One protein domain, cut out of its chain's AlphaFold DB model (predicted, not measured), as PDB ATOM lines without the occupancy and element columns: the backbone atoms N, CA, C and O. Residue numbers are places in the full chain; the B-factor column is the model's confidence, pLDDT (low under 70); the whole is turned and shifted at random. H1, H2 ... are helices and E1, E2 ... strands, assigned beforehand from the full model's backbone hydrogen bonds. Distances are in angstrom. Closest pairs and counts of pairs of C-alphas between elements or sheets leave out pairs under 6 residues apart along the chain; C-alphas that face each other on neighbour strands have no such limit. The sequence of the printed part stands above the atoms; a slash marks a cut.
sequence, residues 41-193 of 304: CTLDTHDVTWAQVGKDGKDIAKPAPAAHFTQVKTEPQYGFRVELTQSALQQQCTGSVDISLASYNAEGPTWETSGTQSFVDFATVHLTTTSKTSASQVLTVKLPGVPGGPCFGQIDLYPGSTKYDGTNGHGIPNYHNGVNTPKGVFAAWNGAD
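Overview. This is residues 41 to 193 of the 304 residues of an uncharacterized protein of Catenulispora acidiphila (strain DSM 44928 / JCM 14897 / NBRC 102108 / NRRL B-24433 / ID139908) (UniProt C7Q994). A twisted sheet of five strands, built on the long hairpin E4 and E5, has a smaller sheet, E1, E3 and E6, over one end of it, a sandwich only partly face to face. The two short helices H1 and H2 lie at that same end, and the small hairpin of E8 and E9 lies toward the other. The printed part has 153 residues, with the order E1 E2 E3 H1 E4 E5 H2 E6 E7 E8 E9 E10. The large sheet runs E2 E10 E7 E4 E5 and is mixed, the small one is antiparallel, and the class is mostly strand, though under half of the residues are in named elements. The whole is compact, with a radius of gyration of the C-alphas of 15.4 A and spans of 49 by 36 by 23 A.

Along the chain. In the large sheet, E4 is residues 96 to 106, 32.4 A long, from C-alpha 96 at (192.379, 225.942, 137.362). E5 is residues 118 to 128, 31.5 A; E7 is residues 152 to 159, 23.6 A; E10 is residues 187 to 192, 16.9 A, ending with C-alpha 192 at (196.099, 251.625, 160.472); E2 is residues 70 to 72. In the small sheet, E1, residues 48 to 52, begins with C-alpha 48 at (188.771, 227.629, 147.622); E3 is residues 80 to 84 and E6 residues 136 to 139. H1 is residues 86 to 90, H2 residues 132 to 135, E8 residues 174 to 176 and E9 residues 179 to 181.

Arrangement. E4 and E5 are antiparallel, with N 101 and O 123 2.9 A apart. E7 is antiparallel to E4, N 154 to O 104 at 2.8 A, and to E10, N 155 to O 189 at 3.0 A. E2, an edge strand, is parallel to E10, N 72 to O 188 at 2.8 A. Across the sandwich, two sheets face to face with best planes 21 degrees apart, the closest C-alphas of E5 and E6 are those of Ala 123 and Leu 139, 6.2 A. E3 is antiparallel to E1, N 51 to O 81 at 2.9 A, and to E6, N 82 to O 137 at 2.9 A. H2 only grazes both sheets; H1 is on neither. H1 and H2 are close but not clearly touching, Leu 89 and Ala 135 having the closest C-alphas, 8.0 A. The one O i to N i+4 pair of H1 is within hydrogen-bond range, and H2 is too short for such a pair. In the hairpin of E8 and E9, N 174 and O 181 are 2.9 A apart; both strands are apart from E4.

Size, cuts and confidence. The C-alphas farthest apart, of Gln 92 and Gly 148, are 51.2 A apart. The printed part has no cut. The links E1 to E2, E4 to E5, E6 to E7 and E7 to E8 are long. Mean pLDDT of the printed part is 87.0; residues 92, 146 to 150, 178 to 179 and 192 to 193 are under 70.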
ATOM      1  N   CYS A  41     187.243 220.431 134.362       81.06
ATOM      2  CA  CYS A  41     186.242 220.853 135.341       81.06
ATOM      3  C   CYS A  41     186.314 222.359 135.550       81.06
ATOM      4  O   CYS A  41     187.383 222.965 135.449       81.06
ATOM      5  N   THR A  42     185.161 222.939 135.855       82.25
ATOM      6  CA  THR A  42     185.065 224.324 136.295       82.25
ATOM      7  C   THR A  42     185.305 224.343 137.795       82.25
ATOM      8  O   THR A  42     184.524 223.758 138.540       82.25
ATOM      9  N   LEU A  43     186.398 224.975 138.212       83.00
ATOM     10  CA  LEU A  43     186.593 225.348 139.608       83.00
ATOM     11  C   LEU A  43     185.889 226.679 139.853       83.00
ATOM     12  O   LEU A  43     185.935 227.565 138.998       83.00
ATOM     13  N   ASP A  44     185.273 226.814 141.020       83.31
ATOM     14  CA  ASP A  44     184.656 228.061 141.462       83.31
ATOM     15  C   ASP A  44     185.231 228.505 142.816       83.31
ATOM     16  O   ASP A  44     185.966 227.797 143.497       83.31
ATOM     17  N   THR A  45     184.887 229.713 143.228       80.88
ATOM     18  CA  THR A  45     185.209 230.316 144.519       80.88
ATOM     19  C   THR A  45     184.828 229.433 145.713       80.88
ATOM     20  O   THR A  45     185.553 229.395 146.703       80.88
ATOM     21  N   HIS A  46     183.758 228.637 145.616       85.62
ATOM     22  CA  HIS A  46     183.376 227.659 146.642       85.62
ATOM     23  C   HIS A  46     184.382 226.511 146.820       85.62
ATOM     24  O   HIS A  46     184.414 225.878 147.877       85.62
ATOM     25  N   ASP A  47     185.226 226.267 145.819       91.12
ATOM     26  CA  ASP A  47     186.278 225.259 145.864       91.12
ATOM     27  C   ASP A  47     187.558 225.768 146.528       91.12
ATOM     28  O   ASP A  47     188.522 225.009 146.612       91.12
ATOM     29  N   VAL A  48     187.588 227.010 147.019       93.69
ATOM     30  CA  VAL A  48     188.771 227.629 147.622       93.69
ATOM     31  C   VAL A  48     188.552 227.891 149.111       93.69
ATOM     32  O   VAL A  48     187.500 228.340 149.567       93.69
ATOM     33  N   THR A  49     189.594 227.632 149.891       96.19
ATOM     34  CA  THR A  49     189.732 228.077 151.277       96.19
ATOM     35  C   THR A  49     190.918 229.017 151.398       96.19
ATOM     36  O   THR A  49     191.839 228.966 150.584       96.19
ATOM     37  N   TRP A  50     190.906 229.877 152.408       96.19
ATOM     38  CA  TRP A  50     192.008 230.791 152.671       96.19
ATOM     39  C   TRP A  50     192.295 230.931 154.164       96.19
ATOM     40  O   TRP A  50     191.415 230.744 155.004       96.19
ATOM     41  N   ALA A  51     193.532 231.284 154.502       96.38
ATOM     42  CA  ALA A  51     193.955 231.601 155.861       96.38
ATOM     43  C   ALA A  51     195.036 232.688 155.853       96.38
ATOM     44  O   ALA A  51     195.850 232.757 154.936       96.38
ATOM     45  N   GLN A  52     195.077 233.528 156.889       95.25
ATOM     46  CA  GLN A  52     196.230 234.406 157.108       95.25
ATOM     47  C   GLN A  52     197.454 233.584 157.515       95.25
ATOM     48  O   GLN A  52     197.337 232.633 158.294       95.25
ATOM     49  N   VAL A  53     198.626 233.994 157.039       96.19
ATOM     50  CA  VAL A  53     199.896 233.316 157.305       96.19
ATOM     51  C   VAL A  53     200.706 234.095 158.339       96.19
ATOM     52  O   VAL A  53     200.727 235.325 158.352       96.19
ATOM     53  N   GLY A  54     201.352 233.369 159.246       94.75
ATOM     54  CA  GLY A  54     202.252 233.895 160.260       94.75
ATOM     55  C   GLY A  54     203.706 233.898 159.797       94.75
ATOM     56  O   GLY A  54     204.061 233.358 158.751       94.75
ATOM     57  N   LYS A  55     204.589 234.465 160.625       94.31
ATOM     58  CA  LYS A  55     206.033 234.565 160.338       94.31
ATOM     59  C   LYS A  55     206.703 233.213 160.070       94.31
ATOM     60  O   LYS A  55     207.696 233.146 159.354       94.31
ATOM     61  N   ASP A  56     206.191 232.146 160.676       94.94
ATOM     62  CA  ASP A  56     206.686 230.777 160.510       94.94
ATOM     63  C   ASP A  56     206.122 230.076 159.260       94.94
ATOM     64  O   ASP A  56     206.373 228.888 159.053       94.94
ATOM     65  N   GLY A  57     205.360 230.797 158.434       92.69
ATOM     66  CA  GLY A  57     204.704 230.272 157.244       92.69
ATOM     67  C   GLY A  57     203.461 229.432 157.544       92.69
ATOM     68  O   GLY A  57     202.890 228.863 156.614       92.69
ATOM     69  N   LYS A  58     203.030 229.327 158.807       95.38
ATOM     70  CA  LYS A  58     201.830 228.573 159.186       95.38
ATOM     71  C   LYS A  58     200.608 229.466 159.249       95.38
ATOM     72  O   LYS A  58     200.711 230.677 159.416       95.38
ATOM     73  N   ASP A  59     199.448 228.840 159.165       95.88
ATOM     74  CA  ASP A  59     198.181 229.542 159.273       95.88
ATOM     75  C   ASP A  59     197.981 230.026 160.716       95.88
ATOM     76  O   ASP A  59     198.132 229.258 161.669       95.88
ATOM     77  N   ILE A  60     197.635 231.304 160.890       91.94
ATOM     78  CA  ILE A  60     197.395 231.891 162.223       91.94
ATOM     79  C   ILE A  60     195.987 231.593 162.754       91.94
ATOM     80  O   ILE A  60     195.700 231.805 163.931       91.94
ATOM     81  N   ALA A  61     195.099 231.123 161.880       89.94
ATOM     82  CA  ALA A  61     193.723 230.766 162.182       89.94
ATOM     83  C   ALA A  61     193.277 229.600 161.294       89.94
ATOM     84  O   ALA A  61     193.911 229.286 160.289       89.94
ATOM     85  N   LYS A  62     192.160 228.963 161.662       92.50
ATOM     86  CA  LYS A  62     191.544 227.921 160.837       92.50
ATOM     87  C   LYS A  62     191.182 228.499 159.454       92.50
ATOM     88  O   LYS A  62     190.563 229.564 159.431       92.50
ATOM     89  N   PRO A  63     191.482 227.793 158.345       93.75
ATOM     90  CA  PRO A  63     191.068 228.226 157.017       93.75
ATOM     91  C   PRO A  63     189.557 228.454 156.917       93.75
ATOM     92  O   PRO A  63     188.758 227.654 157.418       93.75
ATOM     93  N   ALA A  64     189.181 229.551 156.269       92.75
ATOM     94  CA  ALA A  64     187.807 229.937 155.990       92.75
ATOM     95  C   ALA A  64     187.453 229.630 154.525       92.75
ATOM     96  O   ALA A  64     188.326 229.703 153.658       92.75
ATOM     97  N   PRO A  65     186.193 229.279 154.218       91.50
ATOM     98  CA  PRO A  65     185.749 229.137 152.837       91.50
ATOM     99  C   PRO A  65     185.734 230.498 152.130       91.50
ATOM    100  O   PRO A  65     185.336 231.502 152.719       91.50
ATOM    101  N   ALA A  66     186.085 230.527 150.846       86.38
ATOM    102  CA  ALA A  66     186.021 231.725 150.001       86.38
ATOM    103  C   ALA A  66     184.592 232.058 149.504       86.38
ATOM    104  O   ALA A  66     184.398 232.932 148.667       86.38
ATOM    105  N   ALA A  67     183.573 231.396 150.057       79.50
ATOM    106  CA  ALA A  67     182.165 231.602 149.716       79.50
ATOM    107  C   ALA A  67     181.577 232.925 150.245       79.50
ATOM    108  O   ALA A  67     180.525 233.363 149.782       79.50
ATOM    109  N   HIS A  68     182.214 233.541 151.247       77.00
ATOM    110  CA  HIS A  68     181.696 234.732 151.916       77.00
ATOM    111  C   HIS A  68     182.807 235.730 152.216       77.00
ATOM    112  O   HIS A  68     183.906 235.347 152.618       77.00
ATOM    113  N   PHE A  69     182.471 237.014 152.091       85.50
ATOM    114  CA  PHE A  69     183.339 238.103 152.510       85.50
ATOM    115  C   PHE A  69     183.670 237.997 154.003       85.50
ATOM    116  O   PHE A  69     182.778 237.834 154.840       85.50
ATOM    117  N   THR A  70     184.946 238.155 154.336       88.19
ATOM    118  CA  THR A  70     185.426 238.192 155.717       88.19
ATOM    119  C   THR A  70     186.270 239.433 155.975       88.19
ATOM    120  O   THR A  70     187.338 239.605 155.389       88.19
ATOM    121  N   GLN A  71     185.844 240.259 156.933       87.94
ATOM    122  CA  GLN A  71     186.690 241.330 157.450       87.94
ATOM    123  C   GLN A  71     187.744 240.748 158.397       87.94
ATOM    124  O   GLN A  71     187.442 240.208 159.467       87.94
ATOM    125  N   VAL A  72     189.000 240.895 158.012       87.94
ATOM    126  CA  VAL A  72     190.167 240.524 158.793       87.94
ATOM    127  C   VAL A  72     190.491 241.639 159.793       87.94
ATOM    128  O   VAL A  72     190.522 242.817 159.443       87.94
ATOM    129  N   LYS A  73     190.731 241.261 161.056       85.12
ATOM    130  CA  LYS A  73     190.993 242.203 162.164       85.12
ATOM    131  C   LYS A  73     192.462 242.593 162.318       85.12
ATOM    132  O   LYS A  73     192.758 243.636 162.886       85.12
ATOM    133  N   THR A  74     193.371 241.733 161.876       85.75
ATOM    134  CA  THR A  74     194.822 241.879 162.044       85.75
ATOM    135  C   THR A  74     195.476 242.094 160.696       85.75
ATOM    136  O   THR A  74     195.099 241.436 159.735       85.75
ATOM    137  N   GLU A  75     196.464 242.980 160.622       86.75
ATOM    138  CA  GLU A  75     197.192 243.197 159.375       86.75
ATOM    139  C   GLU A  75     197.856 241.883 158.909       86.75
ATOM    140  O   GLU A  75     198.596 241.265 159.685       86.75
ATOM    141  N   PRO A  76     197.611 241.426 157.667       89.38
ATOM    142  CA  PRO A  76     198.142 240.171 157.144       89.38
ATOM    143  C   PRO A  76     199.622 240.313 156.748       89.38
ATOM    144  O   PRO A  76     199.980 240.234 155.574       89.38
ATOM    145  N   GLN A  77     200.506 240.502 157.732       88.75
ATOM    146  CA  GLN A  77     201.912 240.871 157.498       88.75
ATOM    147  C   GLN A  77     202.724 239.869 156.665       88.75
ATOM    148  O   GLN A  77     203.720 240.246 156.050       88.75
ATOM    149  N   TYR A  78     202.310 238.601 156.635       93.69
ATOM    150  CA  TYR A  78     202.955 237.546 155.845       93.69
ATOM    151  C   TYR A  78     202.027 236.966 154.770       93.69
ATOM    152  O   TYR A  78     202.309 235.902 154.219       93.69
ATOM    153  N   GLY A  79     200.943 237.678 154.452       94.69
ATOM    154  CA  GLY A  79     200.035 237.343 153.366       94.69
ATOM    155  C   GLY A  79     198.972 236.299 153.705       94.69
ATOM    156  O   GLY A  79     198.639 236.051 154.869       94.69
ATOM    157  N   PHE A  80     198.424 235.698 152.650       96.88
ATOM    158  CA  PHE A  80     197.332 234.731 152.716       96.88
ATOM    159  C   PHE A  80     197.712 233.428 152.028       96.88
ATOM    160  O   PHE A  80     198.200 233.428 150.900       96.88
ATOM    161  N   ARG A  81     197.431 232.306 152.686       97.38
ATOM    162  CA  ARG A  81     197.393 230.992 152.059       97.38
ATOM    163  C   ARG A  81     196.036 230.816 151.411       97.38
ATOM    164  O   ARG A  81     195.027 231.099 152.047       97.38
ATOM    165  N   VAL A  82     196.028 230.311 150.189       96.75
ATOM    166  CA  VAL A  82     194.824 229.887 149.477       96.75
ATOM    167  C   VAL A  82     195.000 228.441 149.047       96.75
ATOM    168  O   VAL A  82     196.083 228.055 148.603       96.75
ATOM    169  N   GLU A  83     193.962 227.634 149.221       96.00
ATOM    170  CA  GLU A  83     194.016 226.194 148.989       96.00
ATOM    171  C   GLU A  83     192.702 225.663 148.412       96.00
ATOM    172  O   GLU A  83     191.621 226.014 148.891       96.00
ATOM    173  N   LEU A  84     192.798 224.791 147.405       94.31
ATOM    174  CA  LEU A  84     191.655 224.050 146.879       94.31
ATOM    175  C   LEU A  84     191.108 223.077 147.926       94.31
ATOM    176  O   LEU A  84     191.850 222.341 148.574       94.31
ATOM    177  N   THR A  85     189.788 223.008 148.039       92.56
ATOM    178  CA  THR A  85     189.112 222.056 148.917       92.56
ATOM    179  C   THR A  85     189.437 220.616 148.528       92.56
ATOM    180  O   THR A  85     189.656 220.274 147.362       92.56
ATOM    181  N   GLN A  86     189.376 219.717 149.511       89.38
ATOM    182  CA  GLN A  86     189.546 218.291 149.249       89.38
ATOM    183  C   GLN A  86     188.511 217.773 148.237       89.38
ATOM    184  O   GLN A  86     188.851 216.931 147.412       89.38
ATOM    185  N   SER A  87     187.274 218.281 148.267       87.31
ATOM    186  CA  SER A  87     186.237 217.947 147.284       87.31
ATOM    187  C   SER A  87     186.666 218.296 145.862       87.31
ATOM    188  O   SER A  87     186.546 217.442 144.988       87.31
ATOM    189  N   ALA A  88     187.233 219.484 145.641       87.94
ATOM    190  CA  ALA A  88     187.737 219.902 144.333       87.94
ATOM    191  C   ALA A  88     188.871 218.993 143.835       87.94
ATOM    192  O   ALA A  88     188.873 218.553 142.686       87.94
ATOM    193  N   LEU A  89     189.796 218.619 144.723       87.56
ATOM    194  CA  LEU A  89     190.902 217.713 144.391       87.56
ATOM    195  C   LEU A  89     190.450 216.286 144.052       87.56
ATOM    196  O   LEU A  89     191.153 215.573 143.336       87.56
ATOM    197  N   GLN A  90     189.294 215.847 144.556       85.00
ATOM    198  CA  GLN A  90     188.750 214.512 144.285       85.00
ATOM    199  C   GLN A  90     187.948 214.422 142.982       85.00
ATOM    200  O   GLN A  90     187.613 213.314 142.570       85.00
ATOM    201  N   GLN A  91     187.676 215.533 142.289       79.38
ATOM    202  CA  GLN A  91     186.881 215.527 141.054       79.38
ATOM    203  C   GLN A  91     187.574 214.829 139.859       79.38
ATOM    204  O   GLN A  91     186.976 214.719 138.790       79.38
ATOM    205  N   GLN A  92     188.809 214.321 140.024       69.62
ATOM    206  CA  GLN A  92     189.586 213.599 138.996       69.62
ATOM    207  C   GLN A  92     189.607 214.328 137.640       69.62
ATOM    208  O   GLN A  92     189.481 213.731 136.568       69.62
ATOM    209  N   CYS A  93     189.756 215.645 137.703       74.25
ATOM    210  CA  CYS A  93     189.656 216.549 136.572       74.25
ATOM    211  C   CYS A  93     190.860 217.489 136.518       74.25
ATOM    212  O   CYS A  93     191.579 217.645 137.508       74.25
ATOM    213  N   THR A  94     191.065 218.129 135.369       82.25
ATOM    214  CA  THR A  94     192.040 219.213 135.210       82.25
ATOM    215  C   THR A  94     191.282 220.531 135.191       82.25
ATOM    216  O   THR A  94     190.626 220.852 134.201       82.25
ATOM    217  N   GLY A  95     191.358 221.270 136.292       85.19
ATOM    218  CA  GLY A  95     190.785 222.605 136.427       85.19
ATOM    219  C   GLY A  95     191.803 223.573 137.015       85.19
ATOM    220  O   GLY A  95     192.770 223.151 137.664       85.19
ATOM    221  N   SER A  96     191.585 224.864 136.778       90.50
ATOM    222  CA  SER A  96     192.379 225.942 137.362       90.50
ATOM    223  C   SER A  96     191.502 227.092 137.831       90.50
ATOM    224  O   SER A  96     190.470 227.367 137.223       90.50
ATOM    225  N   VAL A  97     191.936 227.767 138.890       92.81
ATOM    226  CA  VAL A  97     191.308 228.992 139.385       92.81
ATOM    227  C   VAL A  97     192.389 229.986 139.782       92.81
ATOM    228  O   VAL A  97     193.389 229.621 140.407       92.81
ATOM    229  N   ASP A  98     192.179 231.238 139.400       94.56
ATOM    230  CA  ASP A  98     193.070 232.335 139.749       94.56
ATOM    231  C   ASP A  98     192.585 232.972 141.041       94.56
ATOM    232  O   ASP A  98     191.382 233.157 141.234       94.56
ATOM    233  N   ILE A  99     193.526 233.319 141.910       95.50
ATOM    234  CA  ILE A  99     193.260 234.104 143.110       95.50
ATOM    235  C   ILE A  99     194.271 235.234 143.143       95.50
ATOM    236  O   ILE A  99     195.460 235.002 142.896       95.50
ATOM    237  N   SER A 100     193.822 236.438 143.468       96.62
ATOM    238  CA  SER A 100     194.688 237.605 143.533       96.62
ATOM    239  C   SER A 100     194.595 238.317 144.871       96.62
ATOM    240  O   SER A 100     193.611 238.219 145.601       96.62
ATOM    241  N   LEU A 101     195.676 239.001 145.219       97.25
ATOM    242  CA  LEU A 101     195.813 239.798 146.426       97.25
ATOM    243  C   LEU A 101     196.262 241.187 145.995       97.25
ATOM    244  O   LEU A 101     197.218 241.305 145.230       97.25
ATOM    245  N   ALA A 102     195.600 242.225 146.485       96.44
ATOM    246  CA  ALA A 102     195.985 243.604 146.223       96.44
ATOM    247  C   ALA A 102     196.146 244.372 147.532       96.44
ATOM    248  O   ALA A 102     195.460 244.080 148.512       96.44
ATOM    249  N   SER A 103     197.033 245.362 147.537       94.12
ATOM    250  CA  SER A 103     197.160 246.318 148.631       94.12
ATOM    251  C   SER A 103     196.973 247.753 148.156       94.12
ATOM    252  O   SER A 103     197.361 248.132 147.047       94.12
ATOM    253  N   TYR A 104     196.389 248.555 149.041       92.75
ATOM    254  CA  TYR A 104     196.062 249.953 148.820       92.75
ATOM    255  C   TYR A 104     196.407 250.779 150.043       92.75
ATOM    256  O   TYR A 104     196.211 250.377 151.187       92.75
ATOM    257  N   ASN A 105     196.886 251.975 149.773       90.38
ATOM    258  CA  ASN A 105     196.968 253.075 150.710       90.38
ATOM    259  C   ASN A 105     195.576 253.717 150.836       90.38
ATOM    260  O   ASN A 105     194.935 253.931 149.808       90.38
ATOM    261  N   ALA A 106     195.143 254.057 152.052       87.00
ATOM    262  CA  ALA A 106     193.822 254.621 152.343       87.00
ATOM    263  C   ALA A 106     193.897 255.794 153.342       87.00
ATOM    264  O   ALA A 106     194.783 255.860 154.192       87.00
ATOM    265  N   GLU A 107     192.948 256.725 153.274       82.25
ATOM    266  CA  GLU A 107     192.881 257.910 154.144       82.25
ATOM    267  C   GLU A 107     192.210 257.650 155.503       82.25
ATOM    268  O   GLU A 107     192.329 258.482 156.405       82.25
ATOM    269  N   GLY A 108     191.552 256.503 155.692       80.25
ATOM    270  CA  GLY A 108     190.829 256.190 156.927       80.25
ATOM    271  C   GLY A 108     190.899 254.725 157.365       80.25
ATOM    272  O   GLY A 108     191.205 253.846 156.559       80.25
ATOM    273  N   PRO A 109     190.614 254.454 158.654       79.94
ATOM    274  CA  PRO A 109     190.799 253.144 159.287       79.94
ATOM    275  C   PRO A 109     189.774 252.091 158.877       79.94
ATOM    276  O   PRO A 109     189.960 250.914 159.180       79.94
ATOM    277  N   THR A 110     188.665 252.501 158.269       80.12
ATOM    278  CA  THR A 110     187.597 251.596 157.851       80.12
ATOM    279  C   THR A 110     187.305 251.785 156.379       80.12
ATOM    280  O   THR A 110     187.628 252.821 155.798       80.12
ATOM    281  N   TRP A 111     186.626 250.810 155.785       77.75
ATOM    282  CA  TRP A 111     186.228 250.888 154.387       77.75
ATOM    283  C   TRP A 111     185.371 252.136 154.115       77.75
ATOM    284  O   TRP A 111     185.616 252.874 153.163       77.75
ATOM    285  N   GLU A 112     184.441 252.443 155.025       81.75
ATOM    286  CA  GLU A 112     183.538 253.598 154.967       81.75
ATOM    287  C   GLU A 112     184.257 254.944 155.025       81.75
ATOM    288  O   GLU A 112     183.762 255.941 154.502       81.75
ATOM    289  N   THR A 113     185.407 254.973 155.693       80.94
ATOM    290  CA  THR A 113     186.181 256.190 155.951       80.94
ATOM    291  C   THR A 113     187.463 256.257 155.129       80.94
ATOM    292  O   THR A 113     188.197 257.231 155.242       80.94
ATOM    293  N   SER A 114     187.710 255.256 154.276       78.94
ATOM    294  CA  SER A 114     188.946 255.080 153.508       78.94
ATOM    295  C   SER A 114     189.268 256.232 152.552       78.94
ATOM    296  O   SER A 114     190.420 256.360 152.149       78.94
ATOM    297  N   GLY A 115     188.286 257.080 152.220       81.12
ATOM    298  CA  GLY A 115     188.483 258.274 151.400       81.12
ATOM    299  C   GLY A 115     189.107 257.947 150.044       81.12
ATOM    300  O   GLY A 115     188.644 257.047 149.337       81.12
ATOM    301  N   THR A 116     190.150 258.688 149.673       84.31
ATOM    302  CA  THR A 116     190.954 258.398 148.480       84.31
ATOM    303  C   THR A 116     191.853 257.193 148.722       84.31
ATOM    304  O   THR A 116     192.649 257.166 149.660       84.31
ATOM    305  N   GLN A 117     191.792 256.226 147.812       88.62
ATOM    306  CA  GLN A 117     192.688 255.079 147.815       88.62
ATOM    307  C   GLN A 117     193.738 255.196 146.710       88.62
ATOM    308  O   GLN A 117     193.472 255.729 145.631       88.62
ATOM    309  N   SER A 118     194.938 254.673 146.957       90.75
ATOM    310  CA  SER A 118     195.969 254.527 145.925       90.75
ATOM    311  C   SER A 118     196.543 253.119 145.925       90.75
ATOM    312  O   SER A 118     196.834 252.547 146.973       90.75
ATOM    313  N   PHE A 119     196.686 252.552 144.730       93.75
ATOM    314  CA  PHE A 119     197.230 251.215 144.532       93.75
ATOM    315  C   PHE A 119     198.688 251.128 145.009       93.75
ATOM    316  O   PHE A 119     199.496 252.009 144.706       93.75
ATOM    317  N   VAL A 120     199.021 250.061 145.738       93.44
ATOM    318  CA  VAL A 120     200.369 249.810 146.271       93.44
ATOM    319  C   VAL A 120     201.014 248.624 145.568       93.44
ATOM    320  O   VAL A 120     202.079 248.790 144.973       93.44
ATOM    321  N   ASP A 121     200.402 247.442 145.640       96.19
ATOM    322  CA  ASP A 121     200.975 246.211 145.094       96.19
ATOM    323  C   ASP A 121     199.905 245.154 144.772       96.19
ATOM    324  O   ASP A 121     198.754 245.255 145.201       96.19
ATOM    325  N   PHE A 122     200.273 244.160 143.961       97.38
ATOM    326  CA  PHE A 122     199.382 243.108 143.481       97.38
ATOM    327  C   PHE A 122     200.128 241.794 143.261       97.38
ATOM    328  O   PHE A 122     201.176 241.761 142.619       97.38
ATOM    329  N   ALA A 123     199.526 240.699 143.709       98.00
ATOM    330  CA  ALA A 123     199.988 239.343 143.474       98.00
ATOM    331  C   ALA A 123     198.848 238.476 142.935       98.00
ATOM    332  O   ALA A 123     197.674 238.718 143.201       98.00
ATOM    333  N   THR A 124     199.183 237.438 142.174       97.31
ATOM    334  CA  THR A 124     198.222 236.449 141.667       97.31
ATOM    335  C   THR A 124     198.849 235.069 141.707       97.31
ATOM    336  O   THR A 124     200.046 234.920 141.461       97.31
ATOM    337  N   VAL A 125     198.039 234.060 142.011       96.25
ATOM    338  CA  VAL A 125     198.416 232.649 141.931       96.25
ATOM    339  C   VAL A 125     197.411 231.888 141.085       96.25
ATOM    340  O   VAL A 125     196.228 232.219 141.052       96.25
ATOM    341  N   HIS A 126     197.902 230.837 140.441       94.25
ATOM    342  CA  HIS A 126     197.109 229.918 139.637       94.25
ATOM    343  C   HIS A 126     197.020 228.586 140.379       94.25
ATOM    344  O   HIS A 126     198.002 227.839 140.442       94.25
ATOM    345  N   LEU A 127     195.863 228.300 140.976       93.38
ATOM    346  CA  LEU A 127     195.627 227.028 141.645       93.38
ATOM    347  C   LEU A 127     195.188 225.981 140.627       93.38
ATOM    348  O   LEU A 127     194.376 226.276 139.755       93.38
ATOM    349  N   THR A 128     195.696 224.753 140.737       91.94
ATOM    350  CA  THR A 128     195.299 223.646 139.851       91.94
ATOM    351  C   THR A 128     195.085 222.353 140.627       91.94
ATOM    352  O   THR A 128     195.750 222.094 141.630       91.94
ATOM    353  N   THR A 129     194.211 221.491 140.113       89.00
ATOM    354  CA  THR A 129     193.951 220.147 140.665       89.00
ATOM    355  C   THR A 129     195.059 219.130 140.366       89.00
ATOM    356  O   THR A 129     195.012 217.997 140.842       89.00
ATOM    357  N   THR A 130     196.070 219.505 139.573       84.31
ATOM    358  CA  THR A 130     197.076 218.567 139.045       84.31
ATOM    359  C   THR A 130     198.118 218.133 140.074       84.31
ATOM    360  O   THR A 130     198.713 217.063 139.942       84.31
ATOM    361  N   SER A 131     198.351 218.938 141.112       83.06
ATOM    362  CA  SER A 131     199.287 218.606 142.184       83.06
ATOM    363  C   SER A 131     198.901 219.291 143.493       83.06
ATOM    364  O   SER A 131     198.340 220.383 143.483       83.06
ATOM    365  N   LYS A 132     199.257 218.689 144.636       79.31
ATOM    366  CA  LYS A 132     199.015 219.297 145.957       79.31
ATOM    367  C   LYS A 132     199.728 220.640 146.127       79.31
ATOM    368  O   LYS A 132     199.178 221.553 146.725       79.31
ATOM    369  N   THR A 133     200.937 220.773 145.587       81.44
ATOM    370  CA  THR A 133     201.703 222.024 145.667       81.44
ATOM    371  C   THR A 133     201.061 223.120 144.824       81.44
ATOM    372  O   THR A 133     201.031 224.273 145.226       81.44
ATOM    373  N   SER A 134     200.506 222.777 143.663       85.25
ATOM    374  CA  SER A 134     199.752 223.722 142.834       85.25
ATOM    375  C   SER A 134     198.328 223.946 143.339       85.25
ATOM    376  O   SER A 134     197.667 224.855 142.863       85.25
ATOM    377  N   ALA A 135     197.852 223.144 144.289       90.31
ATOM    378  CA  ALA A 135     196.551 223.306 144.919       90.31
ATOM    379  C   ALA A 135     196.577 224.234 146.137       90.31
ATOM    380  O   ALA A 135     195.513 224.658 146.565       90.31
ATOM    381  N   SER A 136     197.758 224.551 146.684       95.31
ATOM    382  CA  SER A 136     197.936 225.453 147.827       95.31
ATOM    383  C   SER A 136     199.089 226.420 147.574       95.31
ATOM    384  O   SER A 136     200.230 225.993 147.401       95.31
ATOM    385  N   GLN A 137     198.830 227.720 147.653       96.25
ATOM    386  CA  GLN A 137     199.831 228.767 147.448       96.25
ATOM    387  C   GLN A 137     199.714 229.858 148.512       96.25
ATOM    388  O   GLN A 137     198.676 230.002 149.152       96.25
ATOM    389  N   VAL A 138     200.791 230.620 148.711       96.69
ATOM    390  CA  VAL A 138     200.789 231.810 149.572       96.69
ATOM    391  C   VAL A 138     200.948 233.042 148.692       96.69
ATOM    392  O   VAL A 138     201.896 233.118 147.913       96.69
ATOM    393  N   LEU A 139     200.030 233.997 148.828       97.06
ATOM    394  CA  LEU A 139     200.126 235.318 148.221       97.06
ATOM    395  C   LEU A 139     200.652 236.313 149.242       97.06
ATOM    396  O   LEU A 139     200.128 236.396 150.353       97.06
ATOM    397  N   THR A 140     201.627 237.111 148.831       96.19
ATOM    398  CA  THR A 140     202.139 238.246 149.593       96.19
ATOM    399  C   THR A 140     202.119 239.488 148.718       96.19
ATOM    400  O   THR A 140     202.325 239.413 147.510       96.19
ATOM    401  N   VAL A 141     201.876 240.633 149.342       94.88
ATOM    402  CA  VAL A 141     201.958 241.956 148.719       94.88
ATOM    403  C   VAL A 141     202.736 242.873 149.645       94.88
ATOM    404  O   VAL A 141     202.803 242.643 150.857       94.88
ATOM    405  N   LYS A 142     203.318 243.930 149.091       91.62
ATOM    406  CA  LYS A 142     203.843 245.033 149.885       91.62
ATOM    407  C   LYS A 142     202.717 245.621 150.738       91.62
ATOM    408  O   LYS A 142     201.661 245.981 150.214       91.62
ATOM    409  N   LEU A 143     202.963 245.736 152.040       87.06
ATOM    410  CA  LEU A 143     202.009 246.340 152.963       87.06
ATOM    411  C   LEU A 143     201.871 247.853 152.690       87.06
ATOM    412  O   LEU A 143     202.864 248.507 152.335       87.06
ATOM    413  N   PRO A 144     200.657 248.407 152.825       81.62
ATOM    414  CA  PRO A 144     200.421 249.849 152.790       81.62
ATOM    415  C   PRO A 144     201.018 250.542 154.031       81.62
ATOM    416  O   PRO A 144     201.410 249.875 154.982       81.62
ATOM    417  N   GLY A 145     201.128 251.876 154.025       70.88
ATOM    418  CA  GLY A 145     201.676 252.614 155.182       70.88
ATOM    419  C   GLY A 145     203.207 252.752 155.203       70.88
ATOM    420  O   GLY A 145     203.873 252.515 156.206       70.88
ATOM    421  N   VAL A 146     203.807 253.159 154.080       55.34
ATOM    422  CA  VAL A 146     205.220 253.591 154.050       55.34
ATOM    423  C   VAL A 146     205.442 254.838 154.923       55.34
ATOM    424  O   VAL A 146     204.567 255.703 154.950       55.34
ATOM    425  N   PRO A 147     206.620 255.015 155.561       51.62
ATOM    426  CA  PRO A 147     206.954 256.252 156.269       51.62
ATOM    427  C   PRO A 147     206.772 257.485 155.366       51.62
ATOM    428  O   PRO A 147     207.418 257.592 154.323       51.62
ATOM    429  N   GLY A 148     205.881 258.400 155.760       54.44
ATOM    430  CA  GLY A 148     205.500 259.584 154.974       54.44
ATOM    431  C   GLY A 148     204.345 259.376 153.978       54.44
ATOM    432  O   GLY A 148     203.986 260.316 153.274       54.44
ATOM    433  N   GLY A 149     203.772 258.172 153.914       60.75
ATOM    434  CA  GLY A 149     202.539 257.843 153.196       60.75
ATOM    435  C   GLY A 149     201.291 257.920 154.088       60.75
ATOM    436  O   GLY A 149     201.382 258.317 155.252       60.75
ATOM    437  N   PRO A 150     200.109 257.573 153.552       63.59
ATOM    438  CA  PRO A 150     198.884 257.583 154.332       63.59
ATOM    439  C   PRO A 150     198.929 256.514 155.423       63.59
ATOM    440  O   PRO A 150     199.460 255.422 155.244       63.59
ATOM    441  N   CYS A 151     198.369 256.891 156.564       75.88
ATOM    442  CA  CYS A 151     198.371 256.131 157.804       75.88
ATOM    443  C   CYS A 151     197.651 254.775 157.701       75.88
ATOM    444  O   CYS A 151     197.985 253.807 158.389       75.88
ATOM    445  N   PHE A 152     196.618 254.727 156.870       84.62
ATOM    446  CA  PHE A 152     195.747 253.578 156.774       84.62
ATOM    447  C   PHE A 152     195.974 252.854 155.464       84.62
ATOM    448  O   PHE A 152     196.501 253.389 154.482       84.62
ATOM    449  N   GLY A 153     195.560 251.603 155.459       88.88
ATOM    450  CA  GLY A 153     195.669 250.771 154.297       88.88
ATOM    451  C   GLY A 153     194.618 249.695 154.267       88.88
ATOM    452  O   GLY A 153     193.850 249.479 155.208       88.88
ATOM    453  N   GLN A 154     194.618 249.033 153.128       91.44
ATOM    454  CA  GLN A 154     193.652 248.031 152.780       91.44
ATOM    455  C   GLN A 154     194.347 246.915 152.021       91.44
ATOM    456  O   GLN A 154     195.238 247.158 151.203       91.44
ATOM    457  N   ILE A 155     193.963 245.684 152.326       93.12
ATOM    458  CA  ILE A 155     194.469 244.491 151.658       93.12
ATOM    459  C   ILE A 155     193.281 243.608 151.333       93.12
ATOM    460  O   ILE A 155     192.582 243.176 152.246       93.12
ATOM    461  N   ASP A 156     193.108 243.302 150.054       94.25
ATOM    462  CA  ASP A 156     191.934 242.605 149.545       94.25
ATOM    463  C   ASP A 156     192.332 241.334 148.801       94.25
ATOM    464  O   ASP A 156     193.170 241.361 147.895       94.25
ATOM    465  N   LEU A 157     191.696 240.226 149.169       95.56
ATOM    466  CA  LEU A 157     191.824 238.931 148.517       95.56
ATOM    467  C   LEU A 157     190.637 238.724 147.568       95.56
ATOM    468  O   LEU A 157     189.488 238.656 148.012       95.56
ATOM    469  N   TYR A 158     190.917 238.596 146.276       94.31
ATOM    470  CA  TYR A 158     189.918 238.524 145.216       94.31
ATOM    471  C   TYR A 158     189.893 237.159 144.520       94.31
ATOM    472  O   TYR A 158     190.942 236.532 144.340       94.31
ATOM    473  N   PRO A 159     188.717 236.729 144.031       92.94
ATOM    474  CA  PRO A 159     188.647 235.746 142.966       92.94
ATOM    475  C   PRO A 159     189.227 236.315 141.671       92.94
ATOM    476  O   PRO A 159     189.028 237.484 141.331       92.94
ATOM    477  N   GLY A 160     189.867 235.451 140.894       93.19
ATOM    478  CA  GLY A 160     190.391 235.785 139.582       93.19
ATOM    479  C   GLY A 160     191.762 236.457 139.620       93.19
ATOM    480  O   GLY A 160     192.461 236.491 140.629       93.19
ATOM    481  N   SER A 161     192.141 236.998 138.468       94.81
ATOM    482  CA  SER A 161     193.413 237.686 138.223       94.81
ATOM    483  C   SER A 161     193.226 239.177 137.911       94.81
ATOM    484  O   SER A 161     194.157 239.856 137.478       94.81
ATOM    485  N   THR A 162     192.022 239.714 138.140       94.69
ATOM    486  CA  THR A 162     191.722 241.127 137.901       94.69
ATOM    487  C   THR A 162     192.488 242.015 138.872       94.69
ATOM    488  O   THR A 162     192.411 241.848 140.088       94.69
ATOM    489  N   LYS A 163     193.197 242.997 138.312       94.94
ATOM    490  CA  LYS A 163     193.921 244.024 139.052       94.94
ATOM    491  C   LYS A 163     193.104 245.315 139.082       94.94
ATOM    492  O   LYS A 163     192.851 245.906 138.037       94.94
ATOM    493  N   TYR A 164     192.722 245.758 140.274       94.00
ATOM    494  CA  TYR A 164     191.934 246.973 140.495       94.00
ATOM    495  C   TYR A 164     192.846 248.149 140.846       94.00
ATOM    496  O   TYR A 164     192.916 248.560 141.998       94.00
ATOM    497  N   ASP A 165     193.614 248.645 139.879       94.12
ATOM    498  CA  ASP A 165     194.618 249.704 140.084       94.12
ATOM    499  C   ASP A 165     194.228 251.059 139.470       94.12
ATOM    500  O   ASP A 165     195.043 251.979 139.417       94.12
ATOM    501  N   GLY A 166     192.981 251.198 139.012       91.75
ATOM    502  CA  GLY A 166     192.497 252.387 138.311       91.75
ATOM    503  C   GLY A 166     192.826 252.393 136.820       91.75
ATOM    504  O   GLY A 166     192.495 253.358 136.132       91.75
ATOM    505  N   THR A 167     193.455 251.335 136.304       91.38
ATOM    506  CA  THR A 167     193.797 251.188 134.887       91.38
ATOM    507  C   THR A 167     192.937 250.115 134.213       91.38
ATOM    508  O   THR A 167     192.205 249.374 134.864       91.38
ATOM    509  N   ASN A 168     192.974 250.048 132.876       88.25
ATOM    510  CA  ASN A 168     192.286 249.018 132.078       88.25
ATOM    511  C   ASN A 168     190.770 248.886 132.341       88.25
ATOM    512  O   ASN A 168     190.190 247.825 132.143       88.25
ATOM    513  N   GLY A 169     190.116 249.965 132.787       84.44
ATOM    514  CA  GLY A 169     188.689 249.955 133.128       84.44
ATOM    515  C   GLY A 169     188.363 249.323 134.487       84.44
ATOM    516  O   GLY A 169     187.189 249.250 134.849       84.44
ATOM    517  N   HIS A 170     189.369 248.916 135.263       87.94
ATOM    518  CA  HIS A 170     189.213 248.412 136.624       87.94
ATOM    519  C   HIS A 170     189.512 249.534 137.617       87.94
ATOM    520  O   HIS A 170     190.668 249.859 137.890       87.94
ATOM    521  N   GLY A 171     188.456 250.162 138.136       88.44
ATOM    522  CA  GLY A 171     188.583 251.229 139.129       88.44
ATOM    523  C   GLY A 171     189.321 250.766 140.387       88.44
ATOM    524  O   GLY A 171     189.254 249.592 140.746       88.44
ATOM    525  N   ILE A 172     190.008 251.698 141.051       90.00
ATOM    526  CA  ILE A 172     190.521 251.477 142.410       90.00
ATOM    527  C   ILE A 172     189.326 251.208 143.333       90.00
ATOM    528  O   ILE A 172     188.267 251.818 143.116       90.00
ATOM    529  N   PRO A 173     189.468 250.323 144.337       88.50
ATOM    530  CA  PRO A 173     188.389 250.082 145.264       88.50
ATOM    531  C   PRO A 173     187.893 251.365 145.923       88.50
ATOM    532  O   PRO A 173     188.654 252.295 146.196       88.50
ATOM    533  N   ASN A 174     186.585 251.435 146.127       84.69
ATOM    534  CA  ASN A 174     185.965 252.562 146.792       84.69
ATOM    535  C   ASN A 174     184.748 252.131 147.609       84.69
ATOM    536  O   ASN A 174     184.108 251.101 147.366       84.69
ATOM    537  N   TYR A 175     184.423 252.966 148.591       79.25
ATOM    538  CA  TYR A 175     183.145 252.915 149.275       79.25
ATOM    539  C   TYR A 175     182.316 254.129 148.903       79.25
ATOM    540  O   TYR A 175     182.639 255.259 149.272       79.25
ATOM    541  N   HIS A 176     181.221 253.901 148.188       73.69
ATOM    542  CA  HIS A 176     180.281 254.962 147.868       73.69
ATOM    543  C   HIS A 176     178.857 254.517 148.197       73.69
ATOM    544  O   HIS A 176     178.403 253.470 147.741       73.69
ATOM    545  N   ASN A 177     178.148 255.317 149.001       74.56
ATOM    546  CA  ASN A 177     176.743 255.103 149.377       74.56
ATOM    547  C   ASN A 177     176.434 253.698 149.927       74.56
ATOM    548  O   ASN A 177     175.413 253.107 149.577       74.56
ATOM    549  N   GLY A 178     177.310 253.137 150.762       66.25
ATOM    550  CA  GLY A 178     177.076 251.806 151.328       66.25
ATOM    551  C   GLY A 178     177.552 250.644 150.457       66.25
ATOM    552  O   GLY A 178     177.477 249.496 150.888       66.25
ATOM    553  N   VAL A 179     178.029 250.917 149.241       66.25
ATOM    554  CA  VAL A 179     178.417 249.889 148.273       66.25
ATOM    555  C   VAL A 179     179.935 249.808 148.188       66.25
ATOM    556  O   VAL A 179     180.602 250.793 147.873       66.25
ATOM    557  N   ASN A 180     180.466 248.613 148.448       74.31
ATOM    558  CA  ASN A 180     181.850 248.270 148.151       74.31
ATOM    559  C   ASN A 180     181.975 247.905 146.662       74.31
ATOM    560  O   ASN A 180     181.249 247.039 146.161       74.31
ATOM    561  N   THR A 181     182.889 248.579 145.973       74.69
ATOM    562  CA  THR A 181     183.390 248.164 144.664       74.69
ATOM    563  C   THR A 181     184.888 247.928 144.811       74.69
ATOM    564  O   THR A 181     185.552 248.839 145.299       74.69
ATOM    565  N   PRO A 182     185.437 246.776 144.382       80.00
ATOM    566  CA  PRO A 182     184.812 245.696 143.608       80.00
ATOM    567  C   PRO A 182     183.911 244.760 144.426       80.00
ATOM    568  O   PRO A 182     184.024 244.650 145.642       80.00
ATOM    569  N   LYS A 183     183.023 244.033 143.735       79.50
ATOM    570  CA  LYS A 183     182.206 242.970 144.345       79.50
ATOM    571  C   LYS A 183     182.972 241.645 144.383       79.50
ATOM    572  O   LYS A 183     183.825 241.399 143.538       79.50
ATOM    573  N   GLY A 184     182.602 240.771 145.318       81.12
ATOM    574  CA  GLY A 184     183.099 239.391 145.363       81.12
ATOM    575  C   GLY A 184     184.439 239.204 146.075       81.12
ATOM    576  O   GLY A 184     185.068 238.173 145.889       81.12
ATOM    577  N   VAL A 185     184.879 240.166 146.890       86.88
ATOM    578  CA  VAL A 185     186.087 240.028 147.722       86.88
ATOM    579  C   VAL A 185     185.903 238.887 148.732       86.88
ATOM    580  O   VAL A 185     184.898 238.848 149.443       86.88
ATOM    581  N   PHE A 186     186.868 237.969 148.823       89.12
ATOM    582  CA  PHE A 186     186.844 236.873 149.799       89.12
ATOM    583  C   PHE A 186     187.148 237.367 151.204       89.12
ATOM    584  O   PHE A 186     186.480 237.006 152.173       89.12
ATOM    585  N   ALA A 187     188.175 238.198 151.320       88.88
ATOM    586  CA  ALA A 187     188.611 238.750 152.583       88.88
ATOM    587  C   ALA A 187     189.218 240.126 152.365       88.88
ATOM    588  O   ALA A 187     189.935 240.329 151.389       88.88
ATOM    589  N   ALA A 188     188.961 241.043 153.291       90.19
ATOM    590  CA  ALA A 188     189.623 242.336 153.313       90.19
ATOM    591  C   ALA A 188     190.160 242.634 154.706       90.19
ATOM    592  O   ALA A 188     189.509 242.344 155.711       90.19
ATOM    593  N   TRP A 189     191.329 243.249 154.772       89.88
ATOM    594  CA  TRP A 189     191.804 243.965 155.945       89.88
ATOM    595  C   TRP A 189     191.709 245.464 155.670       89.88
ATOM    596  O   TRP A 189     192.057 245.902 154.583       89.88
ATOM    597  N   ASN A 190     191.247 246.220 156.664       85.62
ATOM    598  CA  ASN A 190     191.192 247.679 156.669       85.62
ATOM    599  C   ASN A 190     191.704 248.132 158.026       85.62
ATOM    600  O   ASN A 190     191.209 247.649 159.051       85.62
ATOM    601  N   GLY A 191     192.692 249.013 158.052       76.12
ATOM    602  CA  GLY A 191     193.219 249.476 159.322       76.12
ATOM    603  C   GLY A 191     194.400 250.412 159.196       76.12
ATOM    604  O   GLY A 191     194.870 250.726 158.106       76.12
ATOM    605  N   ALA A 192     194.852 250.883 160.353       66.50
ATOM    606  CA  ALA A 192     196.099 251.625 160.472       66.50
ATOM    607  C   ALA A 192     197.278 250.660 160.385       66.50
ATOM    608  O   ALA A 192     197.141 249.498 160.785       66.50
ATOM    609  N   ASP A 193     198.432 251.154 159.936       62.34
ATOM    610  CA  ASP A 193     199.673 250.399 160.089       62.34
ATOM    611  C   ASP A 193     199.850 249.963 161.565       62.34
ATOM    612  O   ASP A 193     199.516 250.695 162.510       62.34
TER     613      ASP A 193